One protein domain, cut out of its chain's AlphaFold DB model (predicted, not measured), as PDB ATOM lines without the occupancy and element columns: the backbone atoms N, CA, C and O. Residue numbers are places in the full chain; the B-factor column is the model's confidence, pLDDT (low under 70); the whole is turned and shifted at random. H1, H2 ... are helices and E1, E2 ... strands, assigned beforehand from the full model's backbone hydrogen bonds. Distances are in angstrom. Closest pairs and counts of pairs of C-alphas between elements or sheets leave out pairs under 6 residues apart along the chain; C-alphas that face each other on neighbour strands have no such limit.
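Overview. This is residues 200 to 256 and 281 to 368 of the 383 residues of the protein "Exportin1, related" of Eimeria maxima (UniProt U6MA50). Helices H4 and H5 form the middle of a loose helical body, with H1 and the first part of H6 on H4 and part of the long helix H2 on H5. Residues 244 to 256 of H2 stick out at one end of the long axis, the small E1-E2 hairpin lies at the other, and residues 360 to 368 of H6 also stick out. The 145 printed residues run H1 H2 H3 H4 E1 E2 H5 H6, mostly helix, the two strands antiparallel. The radius of gyration of the C-alphas is 19.8 A, with spans of 75 by 38 by 34 A.

Arrangement. E1, residues 311 to 313, and E2, residues 320 to 322, form an antiparallel hairpin; N 312 and O 321 are 3.1 A apart, within hydrogen-bond range. H4, residues 289 to 301, touches H5, residues 328 to 347, at a shallow tilt of 34 degrees, only just short of steep, opposite ways; the closest C-alphas, of Arg 296 and Gln 341, are 6.7 A apart. H2, residues 218 to 256, touches H5 with residues 222 to 236 alone, closest at the C-alphas of Phe 229 and Thr 340, 4.6 A. H1, residues 200 to 213, touches H4 the same way at 6 degrees, a shallow tilt, closest at the C-alphas of Lys 207 and Val 291, 6.0 A. H6, residues 349 to 368, touches H4 with residues 351 to 356 alone; H1 and H6 are apart. H3, residues 283 to 287, is close to H2 but not clearly touching. Every O i to N i+4 pair is within hydrogen-bond range in H1 to H6.

Along the chain. H1 begins at C-alpha 200 (-14.404, 23.592, -23.554). H2 is 56.4 A long, H5 28.7 A and H6 28.8 A, ending at C-alpha 368 (-4.908, 63.543, -37.090).

Size, cuts and confidence. The two farthest C-alphas, of Arg 256 and Glu 316, are 75.9 A apart. Residues 257 to 280 are not printed; C-alphas 256 and 281 are 23.9 A apart. Of the links printed whole, none is long. Mean pLDDT of the printed part is 70.9; low stretches include residues 241 to 256 and 307 to 327.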
ATOM      1  N   THR A 200     -15.781  23.235 -23.178       53.03
ATOM      2  CA  THR A 200     -14.404  23.592 -23.554       53.03
ATOM      3  C   THR A 200     -14.116  23.213 -25.001       53.03
ATOM      4  O   THR A 200     -13.676  24.058 -25.758       53.03
ATOM      5  N   THR A 201     -14.478  22.005 -25.435       51.31
ATOM      6  CA  THR A 201     -14.266  21.529 -26.817       51.31
ATOM      7  C   THR A 201     -14.972  22.381 -27.859       51.31
ATOM      8  O   THR A 201     -14.384  22.731 -28.883       51.31
ATOM      9  N   CYS A 202     -16.225  22.738 -27.592       54.16
ATOM     10  CA  CYS A 202     -16.989  23.608 -28.471       54.16
ATOM     11  C   CYS A 202     -16.400  25.022 -28.491       54.16
ATOM     12  O   CYS A 202     -16.264  25.594 -29.564       54.16
ATOM     13  N   ILE A 203     -16.005  25.576 -27.338       61.22
ATOM     14  CA  ILE A 203     -15.350  26.891 -27.280       61.22
ATOM     15  C   ILE A 203     -14.011  26.869 -28.026       61.22
ATOM     16  O   ILE A 203     -13.764  27.776 -28.809       61.22
ATOM     17  N   ASP A 204     -13.188  25.835 -27.842       54.72
ATOM     18  CA  ASP A 204     -11.892  25.673 -28.513       54.72
ATOM     19  C   ASP A 204     -12.072  25.635 -30.045       54.72
ATOM     20  O   ASP A 204     -11.367  26.323 -30.782       54.72
ATOM     21  N   THR A 205     -13.080  24.896 -30.524       55.41
ATOM     22  CA  THR A 205     -13.416  24.795 -31.958       55.41
ATOM     23  C   THR A 205     -13.952  26.116 -32.515       55.41
ATOM     24  O   THR A 205     -13.579  26.533 -33.608       55.41
ATOM     25  N   LEU A 206     -14.802  26.815 -31.759       67.44
ATOM     26  CA  LEU A 206     -15.322  28.116 -32.169       67.44
ATOM     27  C   LEU A 206     -14.225  29.192 -32.175       67.44
ATOM     28  O   LEU A 206     -14.193  30.003 -33.092       67.44
ATOM     29  N   LYS A 207     -13.291  29.182 -31.211       64.56
ATOM     30  CA  LYS A 207     -12.127  30.090 -31.185       64.56
ATOM     31  C   LYS A 207     -11.210  29.879 -32.390       64.56
ATOM     32  O   LYS A 207     -10.741  30.851 -32.974       64.56
ATOM     33  N   LEU A 208     -11.005  28.628 -32.803       61.22
ATOM     34  CA  LEU A 208     -10.297  28.323 -34.046       61.22
ATOM     35  C   LEU A 208     -10.997  28.965 -35.254       61.22
ATOM     36  O   LEU A 208     -10.346  29.623 -36.060       61.22
ATOM     37  N   LEU A 209     -12.321  28.823 -35.352       65.50
ATOM     38  CA  LEU A 209     -13.088  29.394 -36.459       65.50
ATOM     39  C   LEU A 209     -13.032  30.932 -36.484       65.50
ATOM     40  O   LEU A 209     -12.974  31.536 -37.555       65.50
ATOM     41  N   VAL A 210     -12.990  31.578 -35.317       71.38
ATOM     42  CA  VAL A 210     -12.781  33.031 -35.207       71.38
ATOM     43  C   VAL A 210     -11.410  33.441 -35.733       71.38
ATOM     44  O   VAL A 210     -11.318  34.378 -36.525       71.38
ATOM     45  N   ALA A 211     -10.351  32.734 -35.329       65.19
ATOM     46  CA  ALA A 211      -8.998  33.012 -35.802       65.19
ATOM     47  C   ALA A 211      -8.902  32.884 -37.331       65.19
ATOM     48  O   ALA A 211      -8.290  33.728 -37.984       65.19
ATOM     49  N   ILE A 212      -9.581  31.883 -37.901       63.34
ATOM     50  CA  ILE A 212      -9.693  31.687 -39.351       63.34
ATOM     51  C   ILE A 212     -10.449  32.852 -40.010       63.34
ATOM     52  O   ILE A 212      -9.995  33.387 -41.018       63.34
ATOM     53  N   SER A 213     -11.549  33.317 -39.407       69.25
ATOM     54  CA  SER A 213     -12.333  34.458 -39.918       69.25
ATOM     55  C   SER A 213     -11.507  35.757 -39.998       69.25
ATOM     56  O   SER A 213     -11.795  36.633 -40.809       69.25
ATOM     57  N   GLY A 214     -10.479  35.901 -39.155       64.50
ATOM     58  CA  GLY A 214      -9.571  37.052 -39.147       64.50
ATOM     59  C   GLY A 214      -8.376  36.947 -40.106       64.50
ATOM     60  O   GLY A 214      -7.655  37.930 -40.261       64.50
ATOM     61  N   ALA A 215      -8.154  35.797 -40.750       68.00
ATOM     62  CA  ALA A 215      -6.888  35.447 -41.402       68.00
ATOM     63  C   ALA A 215      -6.603  36.132 -42.755       68.00
ATOM     64  O   ALA A 215      -5.565  35.866 -43.350       68.00
ATOM     65  N   GLY A 216      -7.465  37.025 -43.250       57.59
ATOM     66  CA  GLY A 216      -7.153  37.830 -44.441       57.59
ATOM     67  C   GLY A 216      -7.841  37.405 -45.739       57.59
ATOM     68  O   GLY A 216      -8.001  38.262 -46.600       57.59
ATOM     69  N   HIS A 217      -8.276  36.148 -45.860       68.75
ATOM     70  CA  HIS A 217      -8.786  35.548 -47.104       68.75
ATOM     71  C   HIS A 217     -10.305  35.717 -47.277       68.75
ATOM     72  O   HIS A 217     -11.063  35.370 -46.370       68.75
ATOM     73  N   ASP A 218     -10.751  36.225 -48.431       58.94
ATOM     74  CA  ASP A 218     -12.149  36.628 -48.656       58.94
ATOM     75  C   ASP A 218     -13.102  35.435 -48.840       58.94
ATOM     76  O   ASP A 218     -14.201  35.436 -48.282       58.94
ATOM     77  N   GLU A 219     -12.672  34.365 -49.513       57.88
ATOM     78  CA  GLU A 219     -13.483  33.157 -49.712       57.88
ATOM     79  C   GLU A 219     -13.706  32.409 -48.389       57.88
ATOM     80  O   GLU A 219     -14.828  32.033 -48.040       57.88
ATOM     81  N   THR A 220     -12.642  32.252 -47.596       57.38
ATOM     82  CA  THR A 220     -12.713  31.643 -46.260       57.38
ATOM     83  C   THR A 220     -13.562  32.488 -45.312       57.38
ATOM     84  O   THR A 220     -14.304  31.953 -44.483       57.38
ATOM     85  N   PHE A 221     -13.486  33.815 -45.444       68.38
ATOM     86  CA  PHE A 221     -14.287  34.740 -44.656       68.38
ATOM     87  C   PHE A 221     -15.784  34.613 -44.958       68.38
ATOM     88  O   PHE A 221     -16.571  34.564 -44.015       68.38
ATOM     89  N   GLN A 222     -16.181  34.500 -46.228       60.62
ATOM     90  CA  GLN A 222     -17.586  34.335 -46.613       60.62
ATOM     91  C   GLN A 222     -18.194  33.043 -46.036       60.62
ATOM     92  O   GLN A 222     -19.288  33.072 -45.473       60.62
ATOM     93  N   ILE A 223     -17.445  31.935 -46.066       55.09
ATOM     94  CA  ILE A 223     -17.869  30.655 -45.469       55.09
ATOM     95  C   ILE A 223     -18.040  30.788 -43.948       55.09
ATOM     96  O   ILE A 223     -19.037  30.339 -43.374       55.09
ATOM     97  N   CYS A 224     -17.082  31.432 -43.277       66.06
ATOM     98  CA  CYS A 224     -17.178  31.676 -41.840       66.06
ATOM     99  C   CYS A 224     -18.343  32.614 -41.496       66.06
ATOM    100  O   CYS A 224     -19.025  32.411 -40.491       66.06
ATOM    101  N   LEU A 225     -18.593  33.635 -42.318       73.19
ATOM    102  CA  LEU A 225     -19.673  34.597 -42.126       73.19
ATOM    103  C   LEU A 225     -21.046  33.920 -42.137       73.19
ATOM    104  O   LEU A 225     -21.855  34.200 -41.252       73.19
ATOM    105  N   ASP A 226     -21.293  33.019 -43.086       63.12
ATOM    106  CA  ASP A 226     -22.557  32.282 -43.170       63.12
ATOM    107  C   ASP A 226     -22.769  31.381 -41.943       63.12
ATOM    108  O   ASP A 226     -23.878  31.297 -41.400       63.12
ATOM    109  N   PHE A 227     -21.692  30.767 -41.434       65.44
ATOM    110  CA  PHE A 227     -21.731  30.045 -40.163       65.44
ATOM    111  C   PHE A 227     -22.115  30.973 -39.001       65.44
ATOM    112  O   PHE A 227     -23.034  30.665 -38.235       65.44
ATOM    113  N   TRP A 228     -21.441  32.120 -38.868       77.44
ATOM    114  CA  TRP A 228     -21.690  33.064 -37.776       77.44
ATOM    115  C   TRP A 228     -23.092  33.673 -37.835       77.44
ATOM    116  O   TRP A 228     -23.707  33.856 -36.783       77.44
ATOM    117  N   PHE A 229     -23.616  33.931 -39.038       75.56
ATOM    118  CA  PHE A 229     -24.990  34.379 -39.260       75.56
ATOM    119  C   PHE A 229     -25.995  33.399 -38.647       75.56
ATOM    120  O   PHE A 229     -26.775  33.765 -37.765       75.56
ATOM    121  N   SER A 230     -25.919  32.129 -39.052       61.69
ATOM    122  CA  SER A 230     -26.841  31.090 -38.587       61.69
ATOM    123  C   SER A 230     -26.688  30.799 -37.088       61.69
ATOM    124  O   SER A 230     -27.678  30.609 -36.371       61.69
ATOM    125  N   PHE A 231     -25.451  30.821 -36.579       67.75
ATOM    126  CA  PHE A 231     -25.166  30.631 -35.159       67.75
ATOM    127  C   PHE A 231     -25.773  31.749 -34.297       67.75
ATOM    128  O   PHE A 231     -26.433  31.471 -33.291       67.75
ATOM    129  N   ALA A 232     -25.599  33.012 -34.704       78.00
ATOM    130  CA  ALA A 232     -26.156  34.165 -34.001       78.00
ATOM    131  C   ALA A 232     -27.693  34.185 -34.049       78.00
ATOM    132  O   ALA A 232     -28.331  34.484 -33.037       78.00
ATOM    133  N   GLU A 233     -28.292  33.824 -35.188       75.31
ATOM    134  CA  GLU A 233     -29.749  33.730 -35.346       75.31
ATOM    135  C   GLU A 233     -30.351  32.706 -34.376       75.31
ATOM    136  O   GLU A 233     -31.317  32.997 -33.664       75.31
ATOM    137  N   THR A 234     -29.727  31.530 -34.285       67.75
ATOM    138  CA  THR A 234     -30.179  30.437 -33.417       67.75
ATOM    139  C   THR A 234     -30.100  30.821 -31.940       67.75
ATOM    140  O   THR A 234     -31.087  30.689 -31.211       67.75
ATOM    141  N   LEU A 235     -28.962  31.376 -31.504       71.12
ATOM    142  CA  LEU A 235     -28.792  31.848 -30.126       71.12
ATOM    143  C   LEU A 235     -29.827  32.914 -29.763       71.12
ATOM    144  O   LEU A 235     -30.406  32.881 -28.677       71.12
ATOM    145  N   LEU A 236     -30.083  33.853 -30.674       77.25
ATOM    146  CA  LEU A 236     -31.059  34.905 -30.437       77.25
ATOM    147  C   LEU A 236     -32.478  34.334 -30.346       77.25
ATOM    148  O   LEU A 236     -33.247  34.754 -29.482       77.25
ATOM    149  N   HIS A 237     -32.840  33.366 -31.188       72.00
ATOM    150  CA  HIS A 237     -34.143  32.712 -31.109       72.00
ATOM    151  C   HIS A 237     -34.344  31.994 -29.763       72.00
ATOM    152  O   HIS A 237     -35.397  32.147 -29.143       72.00
ATOM    153  N   GLU A 238     -33.335  31.279 -29.265       67.75
ATOM    154  CA  GLU A 238     -33.380  30.605 -27.960       67.75
ATOM    155  C   GLU A 238     -33.576  31.583 -26.802       67.75
ATOM    156  O   GLU A 238     -34.466  31.386 -25.973       67.75
ATOM    157  N   VAL A 239     -32.827  32.689 -26.798       72.62
ATOM    158  CA  VAL A 239     -32.992  33.776 -25.821       72.62
ATOM    159  C   VAL A 239     -34.433  34.289 -25.810       72.62
ATOM    160  O   VAL A 239     -35.025  34.479 -24.747       72.62
ATOM    161  N   HIS A 240     -35.040  34.480 -26.985       72.06
ATOM    162  CA  HIS A 240     -36.431  34.926 -27.079       72.06
ATOM    163  C   HIS A 240     -37.427  33.878 -26.568       72.06
ATOM    164  O   HIS A 240     -38.462  34.251 -26.009       72.06
ATOM    165  N   GLN A 241     -37.151  32.586 -26.747       69.19
ATOM    166  CA  GLN A 241     -37.989  31.513 -26.205       69.19
ATOM    167  C   GLN A 241     -37.885  31.450 -24.675       69.19
ATOM    168  O   GLN A 241     -38.913  31.438 -23.994       69.19
ATOM    169  N   GLU A 242     -36.673  31.509 -24.119       65.69
ATOM    170  CA  GLU A 242     -36.446  31.547 -22.668       65.69
ATOM    171  C   GLU A 242     -37.093  32.788 -22.031       65.69
ATOM    172  O   GLU A 242     -37.786  32.676 -21.017       65.69
ATOM    173  N   ALA A 243     -36.982  33.955 -22.677       67.44
ATOM    174  CA  ALA A 243     -37.630  35.194 -22.245       67.44
ATOM    175  C   ALA A 243     -39.159  35.070 -22.177       67.44
ATOM    176  O   ALA A 243     -39.789  35.564 -21.238       67.44
ATOM    177  N   LYS A 244     -39.776  34.407 -23.167       66.94
ATOM    178  CA  LYS A 244     -41.227  34.165 -23.193       66.94
ATOM    179  C   LYS A 244     -41.662  33.262 -22.042       66.94
ATOM    180  O   LYS A 244     -42.664  33.559 -21.394       66.94
ATOM    181  N   VAL A 245     -40.906  32.201 -21.752       63.25
ATOM    182  CA  VAL A 245     -41.186  31.278 -20.637       63.25
ATOM    183  C   VAL A 245     -41.006  31.970 -19.284       63.25
ATOM    184  O   VAL A 245     -41.844  31.795 -18.398       63.25
ATOM    185  N   LEU A 246     -39.965  32.794 -19.128       60.00
ATOM    186  CA  LEU A 246     -39.730  33.572 -17.909       60.00
ATOM    187  C   LEU A 246     -40.842  34.606 -17.677       60.00
ATOM    188  O   LEU A 246     -41.358  34.734 -16.571       60.00
ATOM    189  N   ARG A 247     -41.282  35.291 -18.740       59.94
ATOM    190  CA  ARG A 247     -42.432  36.207 -18.680       59.94
ATOM    191  C   ARG A 247     -43.722  35.476 -18.320       59.94
ATOM    192  O   ARG A 247     -44.467  35.967 -17.477       59.94
ATOM    193  N   LEU A 248     -43.977  34.295 -18.890       60.56
ATOM    194  CA  LEU A 248     -45.140  33.478 -18.525       60.56
ATOM    195  C   LEU A 248     -45.076  32.995 -17.071       60.56
ATOM    196  O   LEU A 248     -46.096  33.008 -16.386       60.56
ATOM    197  N   SER A 249     -43.909  32.569 -16.587       55.25
ATOM    198  CA  SER A 249     -43.753  32.088 -15.213       55.25
ATOM    199  C   SER A 249     -43.888  33.224 -14.194       55.25
ATOM    200  O   SER A 249     -44.577  33.042 -13.190       55.25
ATOM    201  N   CYS A 250     -43.362  34.418 -14.490       55.00
ATOM    202  CA  CYS A 250     -43.623  35.636 -13.720       55.00
ATOM    203  C   CYS A 250     -45.110  36.019 -13.732       55.00
ATOM    204  O   CYS A 250     -45.673  36.232 -12.662       55.00
ATOM    205  N   LEU A 251     -45.777  36.011 -14.893       59.50
ATOM    206  CA  LEU A 251     -47.223  36.260 -15.003       59.50
ATOM    207  C   LEU A 251     -48.054  35.241 -14.206       59.50
ATOM    208  O   LEU A 251     -49.043  35.602 -13.572       59.50
ATOM    209  N   LEU A 252     -47.653  33.966 -14.194       57.00
ATOM    210  CA  LEU A 252     -48.307  32.918 -13.404       57.00
ATOM    211  C   LEU A 252     -48.064  33.083 -11.898       57.00
ATOM    212  O   LEU A 252     -48.979  32.826 -11.114       57.00
ATOM    213  N   MET A 253     -46.873  33.524 -11.478       52.31
ATOM    214  CA  MET A 253     -46.610  33.877 -10.078       52.31
ATOM    215  C   MET A 253     -47.413  35.109  -9.647       52.31
ATOM    216  O   MET A 253     -47.974  35.115  -8.553       52.31
ATOM    217  N   GLN A 254     -47.550  36.099 -10.528       53.62
ATOM    218  CA  GLN A 254     -48.349  37.302 -10.306       53.62
ATOM    219  C   GLN A 254     -49.846  36.963 -10.179       53.62
ATOM    220  O   GLN A 254     -50.482  37.365  -9.207       53.62
ATOM    221  N   LYS A 255     -50.375  36.078 -11.041       52.59
ATOM    222  CA  LYS A 255     -51.737  35.517 -10.913       52.59
ATOM    223  C   LYS A 255     -51.955  34.715  -9.621       52.59
ATOM    224  O   LYS A 255     -53.056  34.702  -9.076       52.59
ATOM    225  N   ARG A 256     -50.921  34.026  -9.119       48.47
ATOM    226  CA  ARG A 256     -50.983  33.259  -7.859       48.47
ATOM    227  C   ARG A 256     -50.986  34.180  -6.627       48.47
ATOM    228  O   ARG A 256     -51.558  33.816  -5.601       48.47
ATOM    229  N   LEU A 281     -29.208  36.536 -19.277       60.31
ATOM    230  CA  LEU A 281     -29.741  35.387 -18.542       60.31
ATOM    231  C   LEU A 281     -29.467  34.054 -19.252       60.31
ATOM    232  O   LEU A 281     -29.394  33.016 -18.587       60.31
ATOM    233  N   SER A 282     -29.271  34.069 -20.576       71.12
ATOM    234  CA  SER A 282     -28.962  32.861 -21.334       71.12
ATOM    235  C   SER A 282     -27.543  32.382 -21.049       71.12
ATOM    236  O   SER A 282     -26.533  33.043 -21.315       71.12
ATOM    237  N   TRP A 283     -27.452  31.159 -20.531       67.75
ATOM    238  CA  TRP A 283     -26.174  30.551 -20.183       67.75
ATOM    239  C   TRP A 283     -25.267  30.344 -21.407       67.75
ATOM    240  O   TRP A 283     -24.047  30.383 -21.248       67.75
ATOM    241  N   ARG A 284     -25.832  30.150 -22.613       63.25
ATOM    242  CA  ARG A 284     -25.075  29.964 -23.866       63.25
ATOM    243  C   ARG A 284     -24.430  31.259 -24.326       63.25
ATOM    244  O   ARG A 284     -23.240  31.268 -24.621       63.25
ATOM    245  N   VAL A 285     -25.183  32.355 -24.306       74.94
ATOM    246  CA  VAL A 285     -24.656  33.687 -24.633       74.94
ATOM    247  C   VAL A 285     -23.524  34.052 -23.675       74.94
ATOM    248  O   VAL A 285     -22.456  34.476 -24.110       74.94
ATOM    249  N   LYS A 286     -23.695  33.763 -22.379       76.94
ATOM    250  CA  LYS A 286     -22.636  33.945 -21.381       76.94
ATOM    251  C   LYS A 286     -21.439  33.011 -21.593       76.94
ATOM    252  O   LYS A 286     -20.301  33.410 -21.376       76.94
ATOM    253  N   ALA A 287     -21.674  31.763 -22.000       72.50
ATOM    254  CA  ALA A 287     -20.624  30.773 -22.240       72.50
ATOM    255  C   ALA A 287     -19.753  31.110 -23.455       72.50
ATOM    256  O   ALA A 287     -18.540  30.937 -23.384       72.50
ATOM    257  N   TYR A 288     -20.365  31.588 -24.539       76.19
ATOM    258  CA  TYR A 288     -19.682  31.944 -25.784       76.19
ATOM    259  C   TYR A 288     -19.354  33.439 -25.878       76.19
ATOM    260  O   TYR A 288     -18.923  33.893 -26.932       76.19
ATOM    261  N   GLY A 289     -19.536  34.208 -24.800       81.94
ATOM    262  CA  GLY A 289     -19.401  35.667 -24.811       81.94
ATOM    263  C   GLY A 289     -18.058  36.162 -25.355       81.94
ATOM    264  O   GLY A 289     -18.039  37.082 -26.169       81.94
ATOM    265  N   GLU A 290     -16.953  35.508 -24.979       83.50
ATOM    266  CA  GLU A 290     -15.611  35.811 -25.507       83.50
ATOM    267  C   GLU A 290     -15.546  35.624 -27.028       83.50
ATOM    268  O   GLU A 290     -15.211  36.560 -27.750       83.50
ATOM    269  N   VAL A 291     -15.956  34.448 -27.514       81.94
ATOM    270  CA  VAL A 291     -15.962  34.096 -28.943       81.94
ATOM    271  C   VAL A 291     -16.835  35.072 -29.727       81.94
ATOM    272  O   VAL A 291     -16.399  35.638 -30.722       81.94
ATOM    273  N   LEU A 292     -18.059  35.328 -29.256       85.81
ATOM    274  CA  LEU A 292     -18.989  36.250 -29.905       85.81
ATOM    275  C   LEU A 292     -18.424  37.676 -29.961       85.81
ATOM    276  O   LEU A 292     -18.687  38.408 -30.913       85.81
ATOM    277  N   ASN A 293     -17.681  38.113 -28.940       88.25
ATOM    278  CA  ASN A 293     -17.041  39.427 -28.941       88.25
ATOM    279  C   ASN A 293     -15.900  39.505 -29.968       88.25
ATOM    280  O   ASN A 293     -15.760  40.527 -30.636       88.25
ATOM    281  N   GLU A 294     -15.125  38.435 -30.139       85.12
ATOM    282  CA  GLU A 294     -14.096  38.374 -31.179       85.12
ATOM    283  C   GLU A 294     -14.710  38.374 -32.594       85.12
ATOM    284  O   GLU A 294     -14.275  39.160 -33.435       85.12
ATOM    285  N   VAL A 295     -15.787  37.610 -32.834       86.25
ATOM    286  CA  VAL A 295     -16.525  37.623 -34.119       86.25
ATOM    287  C   VAL A 295     -17.020  39.028 -34.467       86.25
ATOM    288  O   VAL A 295     -16.829  39.482 -35.594       86.25
ATOM    289  N   ARG A 296     -17.609  39.755 -33.502       90.69
ATOM    290  CA  ARG A 296     -18.035  41.155 -33.705       90.69
ATOM    291  C   ARG A 296     -16.875  42.036 -34.159       90.69
ATOM    292  O   ARG A 296     -17.057  42.867 -35.041       90.69
ATOM    293  N   GLY A 297     -15.697  41.862 -33.559       86.00
ATOM    294  CA  GLY A 297     -14.493  42.596 -33.947       86.00
ATOM    295  C   GLY A 297     -14.085  42.308 -35.392       86.00
ATOM    296  O   GLY A 297     -13.828  43.243 -36.149       86.00
ATOM    297  N   VAL A 298     -14.093  41.035 -35.795       85.56
ATOM    298  CA  VAL A 298     -13.784  40.629 -37.174       85.56
ATOM    299  C   VAL A 298     -14.778  41.243 -38.168       85.56
ATOM    300  O   VAL A 298     -14.351  41.839 -39.155       85.56
ATOM    301  N   LEU A 299     -16.087  41.165 -37.896       86.19
ATOM    302  CA  LEU A 299     -17.122  41.708 -38.788       86.19
ATOM    303  C   LEU A 299     -17.055  43.231 -38.925       86.19
ATOM    304  O   LEU A 299     -17.215  43.738 -40.030       86.19
ATOM    305  N   ILE A 300     -16.799  43.960 -37.832       86.81
ATOM    306  CA  ILE A 300     -16.652  45.425 -37.868       86.81
ATOM    307  C   ILE A 300     -15.455  45.822 -38.738       86.81
ATOM    308  O   ILE A 300     -15.573  46.730 -39.556       86.81
ATOM    309  N   ASN A 301     -14.320  45.136 -38.584       84.12
ATOM    310  CA  ASN A 301     -13.092  45.478 -39.302       84.12
ATOM    311  C   ASN A 301     -13.128  45.090 -40.787       84.12
ATOM    312  O   ASN A 301     -12.428  45.707 -41.585       84.12
ATOM    313  N   ARG A 302     -13.916  44.075 -41.161       80.94
ATOM    314  CA  ARG A 302     -14.029  43.585 -42.548       80.94
ATOM    315  C   ARG A 302     -15.331  43.985 -43.245       80.94
ATOM    316  O   ARG A 302     -15.642  43.424 -44.288       80.94
ATOM    317  N   MET A 303     -16.119  44.895 -42.668       82.38
ATOM    318  CA  MET A 303     -17.448  45.228 -43.189       82.38
ATOM    319  C   MET A 303     -17.381  45.684 -44.651       82.38
ATOM    320  O   MET A 303     -16.706  46.664 -44.969       82.38
ATOM    321  N   ALA A 304     -18.108  44.980 -45.523       73.12
ATOM    322  CA  ALA A 304     -18.269  45.361 -46.922       73.12
ATOM    323  C   ALA A 304     -18.935  46.745 -47.043       73.12
ATOM    324  O   ALA A 304     -19.599  47.224 -46.117       73.12
ATOM    325  N   LYS A 305     -18.744  47.420 -48.180       72.25
ATOM    326  CA  LYS A 305     -19.266  48.778 -48.365       72.25
ATOM    327  C   LYS A 305     -20.795  48.753 -48.539       72.25
ATOM    328  O   LYS A 305     -21.307  47.895 -49.255       72.25
ATOM    329  N   PRO A 306     -21.542  49.682 -47.911       70.00
ATOM    330  CA  PRO A 306     -22.983  49.781 -48.113       70.00
ATOM    331  C   PRO A 306     -23.327  50.226 -49.538       70.00
ATOM    332  O   PRO A 306     -22.596  51.015 -50.141       70.00
ATOM    333  N   GLN A 307     -24.502  49.820 -50.025       61.09
ATOM    334  CA  GLN A 307     -25.042  50.267 -51.316       61.09
ATOM    335  C   GLN A 307     -25.228  51.784 -51.399       61.09
ATOM    336  O   GLN A 307     -25.132  52.375 -52.468       61.09
ATOM    337  N   GLU A 308     -25.469  52.431 -50.261       64.31
ATOM    338  CA  GLU A 308     -25.686  53.869 -50.159       64.31
ATOM    339  C   GLU A 308     -24.428  54.706 -50.484       64.31
ATOM    340  O   GLU A 308     -24.524  55.932 -50.551       64.31
ATOM    341  N   VAL A 309     -23.261  54.071 -50.679       62.06
ATOM    342  CA  VAL A 309     -21.948  54.727 -50.847       62.06
ATOM    343  C   VAL A 309     -21.410  54.664 -52.291       62.06
ATOM    344  O   VAL A 309     -20.410  55.319 -52.586       62.06
ATOM    345  N   TYR A 310     -22.055  53.947 -53.223       61.84
ATOM    346  CA  TYR A 310     -21.630  53.943 -54.635       61.84
ATOM    347  C   TYR A 310     -22.027  55.261 -55.315       61.84
ATOM    348  O   TYR A 310     -23.204  55.551 -55.537       61.84
ATOM    349  N   ILE A 311     -21.026  56.092 -55.607       64.81
ATOM    350  CA  ILE A 311     -21.187  57.420 -56.198       64.81
ATOM    351  C   ILE A 311     -20.417  57.449 -57.518       64.81
ATOM    352  O   ILE A 311     -19.191  57.309 -57.508       64.81
ATOM    353  N   GLN A 312     -21.114  57.660 -58.637       58.38
ATOM    354  CA  GLN A 312     -20.490  57.831 -59.946       58.38
ATOM    355  C   GLN A 312     -20.427  59.326 -60.287       58.38
ATOM    356  O   GLN A 312     -21.396  60.071 -60.134       58.38
ATOM    357  N   PHE A 313     -19.255  59.782 -60.723       57.19
ATOM    358  CA  PHE A 313     -19.087  61.127 -61.264       57.19
ATOM    359  C   PHE A 313     -19.247  61.041 -62.775       57.19
ATOM    360  O   PHE A 313     -18.376  60.486 -63.449       57.19
ATOM    361  N   ASP A 314     -20.347  61.575 -63.302       60.47
ATOM    362  CA  ASP A 314     -20.502  61.694 -64.746       60.47
ATOM    363  C   ASP A 314     -19.507  62.747 -65.268       60.47
ATOM    364  O   ASP A 314     -19.561  63.925 -64.898       60.47
ATOM    365  N   GLN A 315     -18.546  62.304 -66.085       58.22
ATOM    366  CA  GLN A 315     -17.442  63.137 -66.572       58.22
ATOM    367  C   GLN A 315     -17.893  64.193 -67.592       58.22
ATOM    368  O   GLN A 315     -17.157  65.155 -67.815       58.22
ATOM    369  N   GLU A 316     -19.084  64.056 -68.185       61.75
ATOM    370  CA  GLU A 316     -19.592  65.005 -69.186       61.75
ATOM    371  C   GLU A 316     -20.518  66.076 -68.592       61.75
ATOM    372  O   GLU A 316     -20.505  67.223 -69.045       61.75
ATOM    373  N   THR A 317     -21.294  65.743 -67.559       67.31
ATOM    374  CA  THR A 317     -22.270  66.663 -66.944       67.31
ATOM    375  C   THR A 317     -21.809  67.234 -65.600       67.31
ATOM    376  O   THR A 317     -22.351  68.241 -65.142       67.31
ATOM    377  N   GLY A 318     -20.790  66.630 -64.971       64.19
ATOM    378  CA  GLY A 318     -20.316  66.999 -63.633       64.19
ATOM    379  C   GLY A 318     -21.325  66.692 -62.523       64.19
ATOM    380  O   GLY A 318     -21.134  67.125 -61.384       64.19
ATOM    381  N   GLU A 319     -22.404  65.974 -62.843       64.12
ATOM    382  CA  GLU A 319     -23.451  65.620 -61.901       64.12
ATOM    383  C   GLU A 319     -23.081  64.336 -61.154       64.12
ATOM    384  O   GLU A 319     -22.626  63.339 -61.720       64.12
ATOM    385  N   VAL A 320     -23.267  64.384 -59.838       64.00
ATOM    386  CA  VAL A 320     -23.059  63.246 -58.949       64.00
ATOM    387  C   VAL A 320     -24.298  62.365 -59.048       64.00
ATOM    388  O   VAL A 320     -25.297  62.600 -58.365       64.00
ATOM    389  N   THR A 321     -24.250  61.380 -59.937       60.91
ATOM    390  CA  THR A 321     -25.359  60.456 -60.161       60.91
ATOM    391  C   THR A 321     -25.156  59.183 -59.339       60.91
ATOM    392  O   THR A 321     -24.038  58.742 -59.062       60.91
ATOM    393  N   ARG A 322     -26.267  58.633 -58.838       62.31
ATOM    394  CA  ARG A 322     -26.257  57.377 -58.080       62.31
ATOM    395  C   ARG A 322     -26.087  56.239 -59.070       62.31
ATOM    396  O   ARG A 322     -26.874  56.151 -60.009       62.31
ATOM    397  N   ASP A 323     -25.096  55.391 -58.841       59.94
ATOM    398  CA  ASP A 323     -24.905  54.211 -59.671       59.94
ATOM    399  C   ASP A 323     -25.996  53.189 -59.319       59.94
ATOM    400  O   ASP A 323     -26.153  52.801 -58.158       59.94
ATOM    401  N   TYR A 324     -26.827  52.827 -60.296       56.28
ATOM    402  CA  TYR A 324     -27.920  51.866 -60.103       56.28
ATOM    403  C   TYR A 324     -27.503  50.439 -60.494       56.28
ATOM    404  O   TYR A 324     -28.218  49.491 -60.158       56.28
ATOM    405  N   GLU A 325     -26.352  50.264 -61.158       56.38
ATOM    406  CA  GLU A 325     -25.791  48.953 -61.500       56.38
ATOM    407  C   GLU A 325     -24.886  48.450 -60.370       56.38
ATOM    408  O   GLU A 325     -23.662  48.519 -60.423       56.38
ATOM    409  N   VAL A 326     -25.503  47.954 -59.297       62.09
ATOM    410  CA  VAL A 326     -24.761  47.436 -58.141       62.09
ATOM    411  C   VAL A 326     -24.443  45.949 -58.331       62.09
ATOM    412  O   VAL A 326     -25.338  45.169 -58.665       62.09
ATOM    413  N   ASP A 327     -23.196  45.539 -58.070       65.19
ATOM    414  CA  ASP A 327     -22.810  44.125 -58.054       65.19
ATOM    415  C   ASP A 327     -23.643  43.359 -57.017       65.19
ATOM    416  O   ASP A 327     -23.503  43.520 -55.803       65.19
ATOM    417  N   THR A 328     -24.523  42.491 -57.511       71.56
ATOM    418  CA  THR A 328     -25.433  41.697 -56.684       71.56
ATOM    419  C   THR A 328     -24.722  40.847 -55.623       71.56
ATOM    420  O   THR A 328     -25.314  40.590 -54.572       71.56
ATOM    421  N   ALA A 329     -23.467  40.440 -55.852       72.75
ATOM    422  CA  ALA A 329     -22.707  39.608 -54.923       72.75
ATOM    423  C   ALA A 329     -22.177  40.412 -53.723       72.75
ATOM    424  O   ALA A 329     -22.390  40.005 -52.579       72.75
ATOM    425  N   GLU A 330     -21.568  41.580 -53.958       74.31
ATOM    426  CA  GLU A 330     -21.044  42.454 -52.890       74.31
ATOM    427  C   GLU A 330     -22.182  42.984 -52.001       74.31
ATOM    428  O   GLU A 330     -22.080  43.037 -50.774       74.31
ATOM    429  N   VAL A 331     -23.330  43.265 -52.618       77.50
ATOM    430  CA  VAL A 331     -24.568  43.652 -51.932       77.50
ATOM    431  C   VAL A 331     -25.094  42.541 -51.041       77.50
ATOM    432  O   VAL A 331     -25.510  42.790 -49.907       77.50
ATOM    433  N   SER A 332     -25.129  41.313 -51.561       77.75
ATOM    434  CA  SER A 332     -25.574  40.154 -50.793       77.75
ATOM    435  C   SER A 332     -24.645  39.920 -49.604       77.75
ATOM    436  O   SER A 332     -25.127  39.723 -48.489       77.75
ATOM    437  N   LEU A 333     -23.330  40.028 -49.816       80.12
ATOM    438  CA  LEU A 333     -22.328  39.913 -48.761       80.12
ATOM    439  C   LEU A 333     -22.535  40.979 -47.680       80.12
ATOM    440  O   LEU A 333     -22.674  40.634 -46.508       80.12
ATOM    441  N   TYR A 334     -22.644  42.258 -48.059       84.31
ATOM    442  CA  TYR A 334     -22.923  43.349 -47.122       84.31
ATOM    443  C   TYR A 334     -24.208  43.111 -46.325       84.31
ATOM    444  O   TYR A 334     -24.224  43.284 -45.107       84.31
ATOM    445  N   ASN A 335     -25.285  42.677 -46.986       82.12
ATOM    446  CA  ASN A 335     -26.545  42.392 -46.310       82.12
ATOM    447  C   ASN A 335     -26.404  41.255 -45.293       82.12
ATOM    448  O   ASN A 335     -26.880  41.409 -44.167       82.12
ATOM    449  N   THR A 336     -25.715  40.161 -45.635       77.50
ATOM    450  CA  THR A 336     -25.439  39.067 -44.694       77.50
ATOM    451  C   THR A 336     -24.582  39.554 -43.529       77.50
ATOM    452  O   THR A 336     -24.962  39.359 -42.377       77.50
ATOM    453  N   MET A 337     -23.490  40.282 -43.793       85.62
ATOM    454  CA  MET A 337     -22.637  40.868 -42.751       85.62
ATOM    455  C   MET A 337     -23.412  41.787 -41.808       85.62
ATOM    456  O   MET A 337     -23.304  41.665 -40.585       85.62
ATOM    457  N   ARG A 338     -24.236  42.678 -42.367       85.50
ATOM    458  CA  ARG A 338     -25.088  43.596 -41.611       85.50
ATOM    459  C   ARG A 338     -26.082  42.828 -40.753       85.50
ATOM    460  O   ARG A 338     -26.209  43.124 -39.567       85.50
ATOM    461  N   CYS A 339     -26.773  41.844 -41.319       84.19
ATOM    462  CA  CYS A 339     -27.741  41.040 -40.583       84.19
ATOM    463  C   CYS A 339     -27.063  40.252 -39.450       84.19
ATOM    464  O   CYS A 339     -27.543  40.316 -38.318       84.19
ATOM    465  N   THR A 340     -25.913  39.614 -39.695       83.81
ATOM    466  CA  THR A 340     -25.118  38.944 -38.648       83.81
ATOM    467  C   THR A 340     -24.728  39.916 -37.542       83.81
ATOM    468  O   THR A 340     -24.925  39.627 -36.363       83.81
ATOM    469  N   GLN A 341     -24.233  41.102 -37.901       87.50
ATOM    470  CA  GLN A 341     -23.830  42.112 -36.929       87.50
ATOM    471  C   GLN A 341     -25.015  42.609 -36.092       87.50
ATOM    472  O   GLN A 341     -24.878  42.791 -34.883       87.50
ATOM    473  N   VAL A 342     -26.196  42.784 -36.693       86.69
ATOM    474  CA  VAL A 342     -27.428  43.148 -35.975       86.69
ATOM    475  C   VAL A 342     -27.838  42.046 -34.995       86.69
ATOM    476  O   VAL A 342     -28.131  42.344 -33.836       86.69
ATOM    477  N   LEU A 343     -27.799  40.776 -35.411       83.12
ATOM    478  CA  LEU A 343     -28.080  39.637 -34.528       83.12
ATOM    479  C   LEU A 343     -27.118  39.612 -33.333       83.12
ATOM    480  O   LEU A 343     -27.551  39.518 -32.185       83.12
ATOM    481  N   LEU A 344     -25.818  39.788 -33.585       86.00
ATOM    482  CA  LEU A 344     -24.800  39.865 -32.538       86.00
ATOM    483  C   LEU A 344     -24.970  41.099 -31.638       86.00
ATOM    484  O   LEU A 344     -24.689  41.016 -30.441       86.00
ATOM    485  N   THR A 345     -25.450  42.222 -32.170       87.12
ATOM    486  CA  THR A 345     -25.749  43.429 -31.381       87.12
ATOM    487  C   THR A 345     -26.907  43.175 -30.423       87.12
ATOM    488  O   THR A 345     -26.811  43.521 -29.250       87.12
ATOM    489  N   ASN A 346     -27.959  42.488 -30.878       83.62
ATOM    490  CA  ASN A 346     -29.091  42.109 -30.028       83.62
ATOM    491  C   ASN A 346     -28.693  41.132 -28.908       83.62
ATOM    492  O   ASN A 346     -29.309  41.127 -27.845       83.62
ATOM    493  N   LEU A 347     -27.656  40.320 -29.130       81.88
ATOM    494  CA  LEU A 347     -27.090  39.418 -28.121       81.88
ATOM    495  C   LEU A 347     -26.132  40.113 -27.135       81.88
ATOM    496  O   LEU A 347     -25.801  39.524 -26.111       81.88
ATOM    497  N   GLY A 348     -25.635  41.312 -27.450       82.19
ATOM    498  CA  GLY A 348     -24.605  42.008 -26.669       82.19
ATOM    499  C   GLY A 348     -24.371  43.425 -27.183       82.19
ATOM    500  O   GLY A 348     -23.441  43.687 -27.959       82.19
ATOM    501  N   GLN A 349     -25.262  44.336 -26.792       83.56
ATOM    502  CA  GLN A 349     -25.278  45.712 -27.290       83.56
ATOM    503  C   GLN A 349     -24.078  46.514 -26.771       83.56
ATOM    504  O   GLN A 349     -23.432  47.229 -27.539       83.56
ATOM    505  N   MET A 350     -23.753  46.360 -25.485       82.88
ATOM    506  CA  MET A 350     -22.664  47.087 -24.826       82.88
ATOM    507  C   MET A 350     -21.300  46.730 -25.426       82.88
ATOM    508  O   MET A 350     -20.481  47.612 -25.696       82.88
ATOM    509  N   GLU A 351     -21.068  45.445 -25.693       85.25
ATOM    510  CA  GLU A 351     -19.848  44.939 -26.321       85.25
ATOM    511  C   GLU A 351     -19.688  45.499 -27.735       85.25
ATOM    512  O   GLU A 351     -18.611  45.978 -28.096       85.25
ATOM    513  N   THR A 352     -20.775  45.500 -28.512       86.31
ATOM    514  CA  THR A 352     -20.777  46.034 -29.879       86.31
ATOM    515  C   THR A 352     -20.461  47.529 -29.889       86.31
ATOM    516  O   THR A 352     -19.579  47.969 -30.628       86.31
ATOM    517  N   GLN A 353     -21.120  48.309 -29.028       88.00
ATOM    518  CA  GLN A 353     -20.881  49.747 -28.908       88.00
ATOM    519  C   GLN A 353     -19.426  50.044 -28.529       88.00
ATOM    520  O   GLN A 353     -18.793  50.916 -29.127       88.00
ATOM    521  N   ARG A 354     -18.875  49.300 -27.561       88.25
ATOM    522  CA  ARG A 354     -17.483  49.449 -27.126       88.25
ATOM    523  C   ARG A 354     -16.504  49.212 -28.278       88.25
ATOM    524  O   ARG A 354     -15.559  49.986 -28.433       88.25
ATOM    525  N   LEU A 355     -16.733  48.175 -29.088       87.06
ATOM    526  CA  LEU A 355     -15.897  47.871 -30.251       87.06
ATOM    527  C   LEU A 355     -15.992  48.966 -31.324       87.06
ATOM    528  O   LEU A 355     -14.956  49.474 -31.750       87.06
ATOM    529  N   MET A 356     -17.196  49.409 -31.697       85.94
ATOM    530  CA  MET A 356     -17.369  50.465 -32.710       85.94
ATOM    531  C   MET A 356     -16.729  51.795 -32.292       85.94
ATOM    532  O   MET A 356     -16.046  52.435 -33.092       85.94
ATOM    533  N   LEU A 357     -16.890  52.198 -31.025       86.50
ATOM    534  CA  LEU A 357     -16.245  53.402 -30.494       86.50
ATOM    535  C   LEU A 357     -14.718  53.281 -30.494       86.50
ATOM    536  O   LEU A 357     -14.027  54.261 -30.768       86.50
ATOM    537  N   SER A 358     -14.182  52.091 -30.207       85.69
ATOM    538  CA  SER A 358     -12.735  51.868 -30.236       85.69
ATOM    539  C   SER A 358     -12.154  52.061 -31.639       85.69
ATOM    540  O   SER A 358     -11.155  52.764 -31.779       85.69
ATOM    541  N   VAL A 359     -12.827  51.540 -32.672       84.31
ATOM    542  CA  VAL A 359     -12.428  51.713 -34.078       84.31
ATOM    543  C   VAL A 359     -12.501  53.187 -34.477       84.31
ATOM    544  O   VAL A 359     -11.527  53.727 -34.996       84.31
ATOM    545  N   LEU A 360     -13.590  53.882 -34.129       83.81
ATOM    546  CA  LEU A 360     -13.739  55.318 -34.393       83.81
ATOM    547  C   LEU A 360     -12.600  56.144 -33.773       83.81
ATOM    548  O   LEU A 360     -12.045  57.038 -34.413       83.81
ATOM    549  N   HIS A 361     -12.226  55.846 -32.527       84.94
ATOM    550  CA  HIS A 361     -11.120  56.534 -31.865       84.94
ATOM    551  C   HIS A 361      -9.769  56.290 -32.547       84.94
ATOM    552  O   HIS A 361      -8.931  57.196 -32.540       84.94
ATOM    553  N   MET A 362      -9.545  55.105 -33.123       79.06
ATOM    554  CA  MET A 362      -8.336  54.836 -33.904       79.06
ATOM    555  C   MET A 362      -8.318  55.642 -35.203       79.06
ATOM    556  O   MET A 362      -7.309  56.284 -35.488       79.06
ATOM    557  N   GLU A 363      -9.435  55.700 -35.929       77.06
ATOM    558  CA  GLU A 363      -9.546  56.452 -37.188       77.06
ATOM    559  C   GLU A 363      -9.344  57.958 -36.992       77.06
ATOM    560  O   GLU A 363      -8.564  58.589 -37.703       77.06
ATOM    561  N   VAL A 364      -9.961  58.546 -35.962       79.06
ATOM    562  CA  VAL A 364      -9.781  59.975 -35.643       79.06
ATOM    563  C   VAL A 364      -8.317  60.295 -35.314       79.06
ATOM    564  O   VAL A 364      -7.808  61.353 -35.688       79.06
ATOM    565  N   ARG A 365      -7.606  59.376 -34.648       74.62
ATOM    566  CA  ARG A 365      -6.167  59.522 -34.368       74.62
ATOM    567  C   ARG A 365      -5.310  59.330 -35.624       74.62
ATOM    568  O   ARG A 365      -4.352  60.077 -35.804       74.62
ATOM    569  N   GLY A 366      -5.660  58.390 -36.501       64.25
ATOM    570  CA  GLY A 366      -4.997  58.179 -37.792       64.25
ATOM    571  C   GLY A 366      -5.144  59.380 -38.732       64.25
ATOM    572  O   GLY A 366      -4.157  59.864 -39.288       64.25
ATOM    573  N   ALA A 367      -6.348  59.949 -38.822       56.25
ATOM    574  CA  ALA A 367      -6.629  61.162 -39.587       56.25
ATOM    575  C   ALA A 367      -5.850  62.379 -39.048       56.25
ATOM    576  O   ALA A 367      -5.269  63.147 -39.822       56.25
ATOM    577  N   ALA A 368      -5.738  62.516 -37.722       50.47
ATOM    578  CA  ALA A 368      -4.908  63.543 -37.090       50.47
ATOM    579  C   ALA A 368      -3.406  63.396 -37.428       50.47
ATOM    580  O   ALA A 368      -2.718  64.401 -37.610       50.47
TER     581      ALA A 368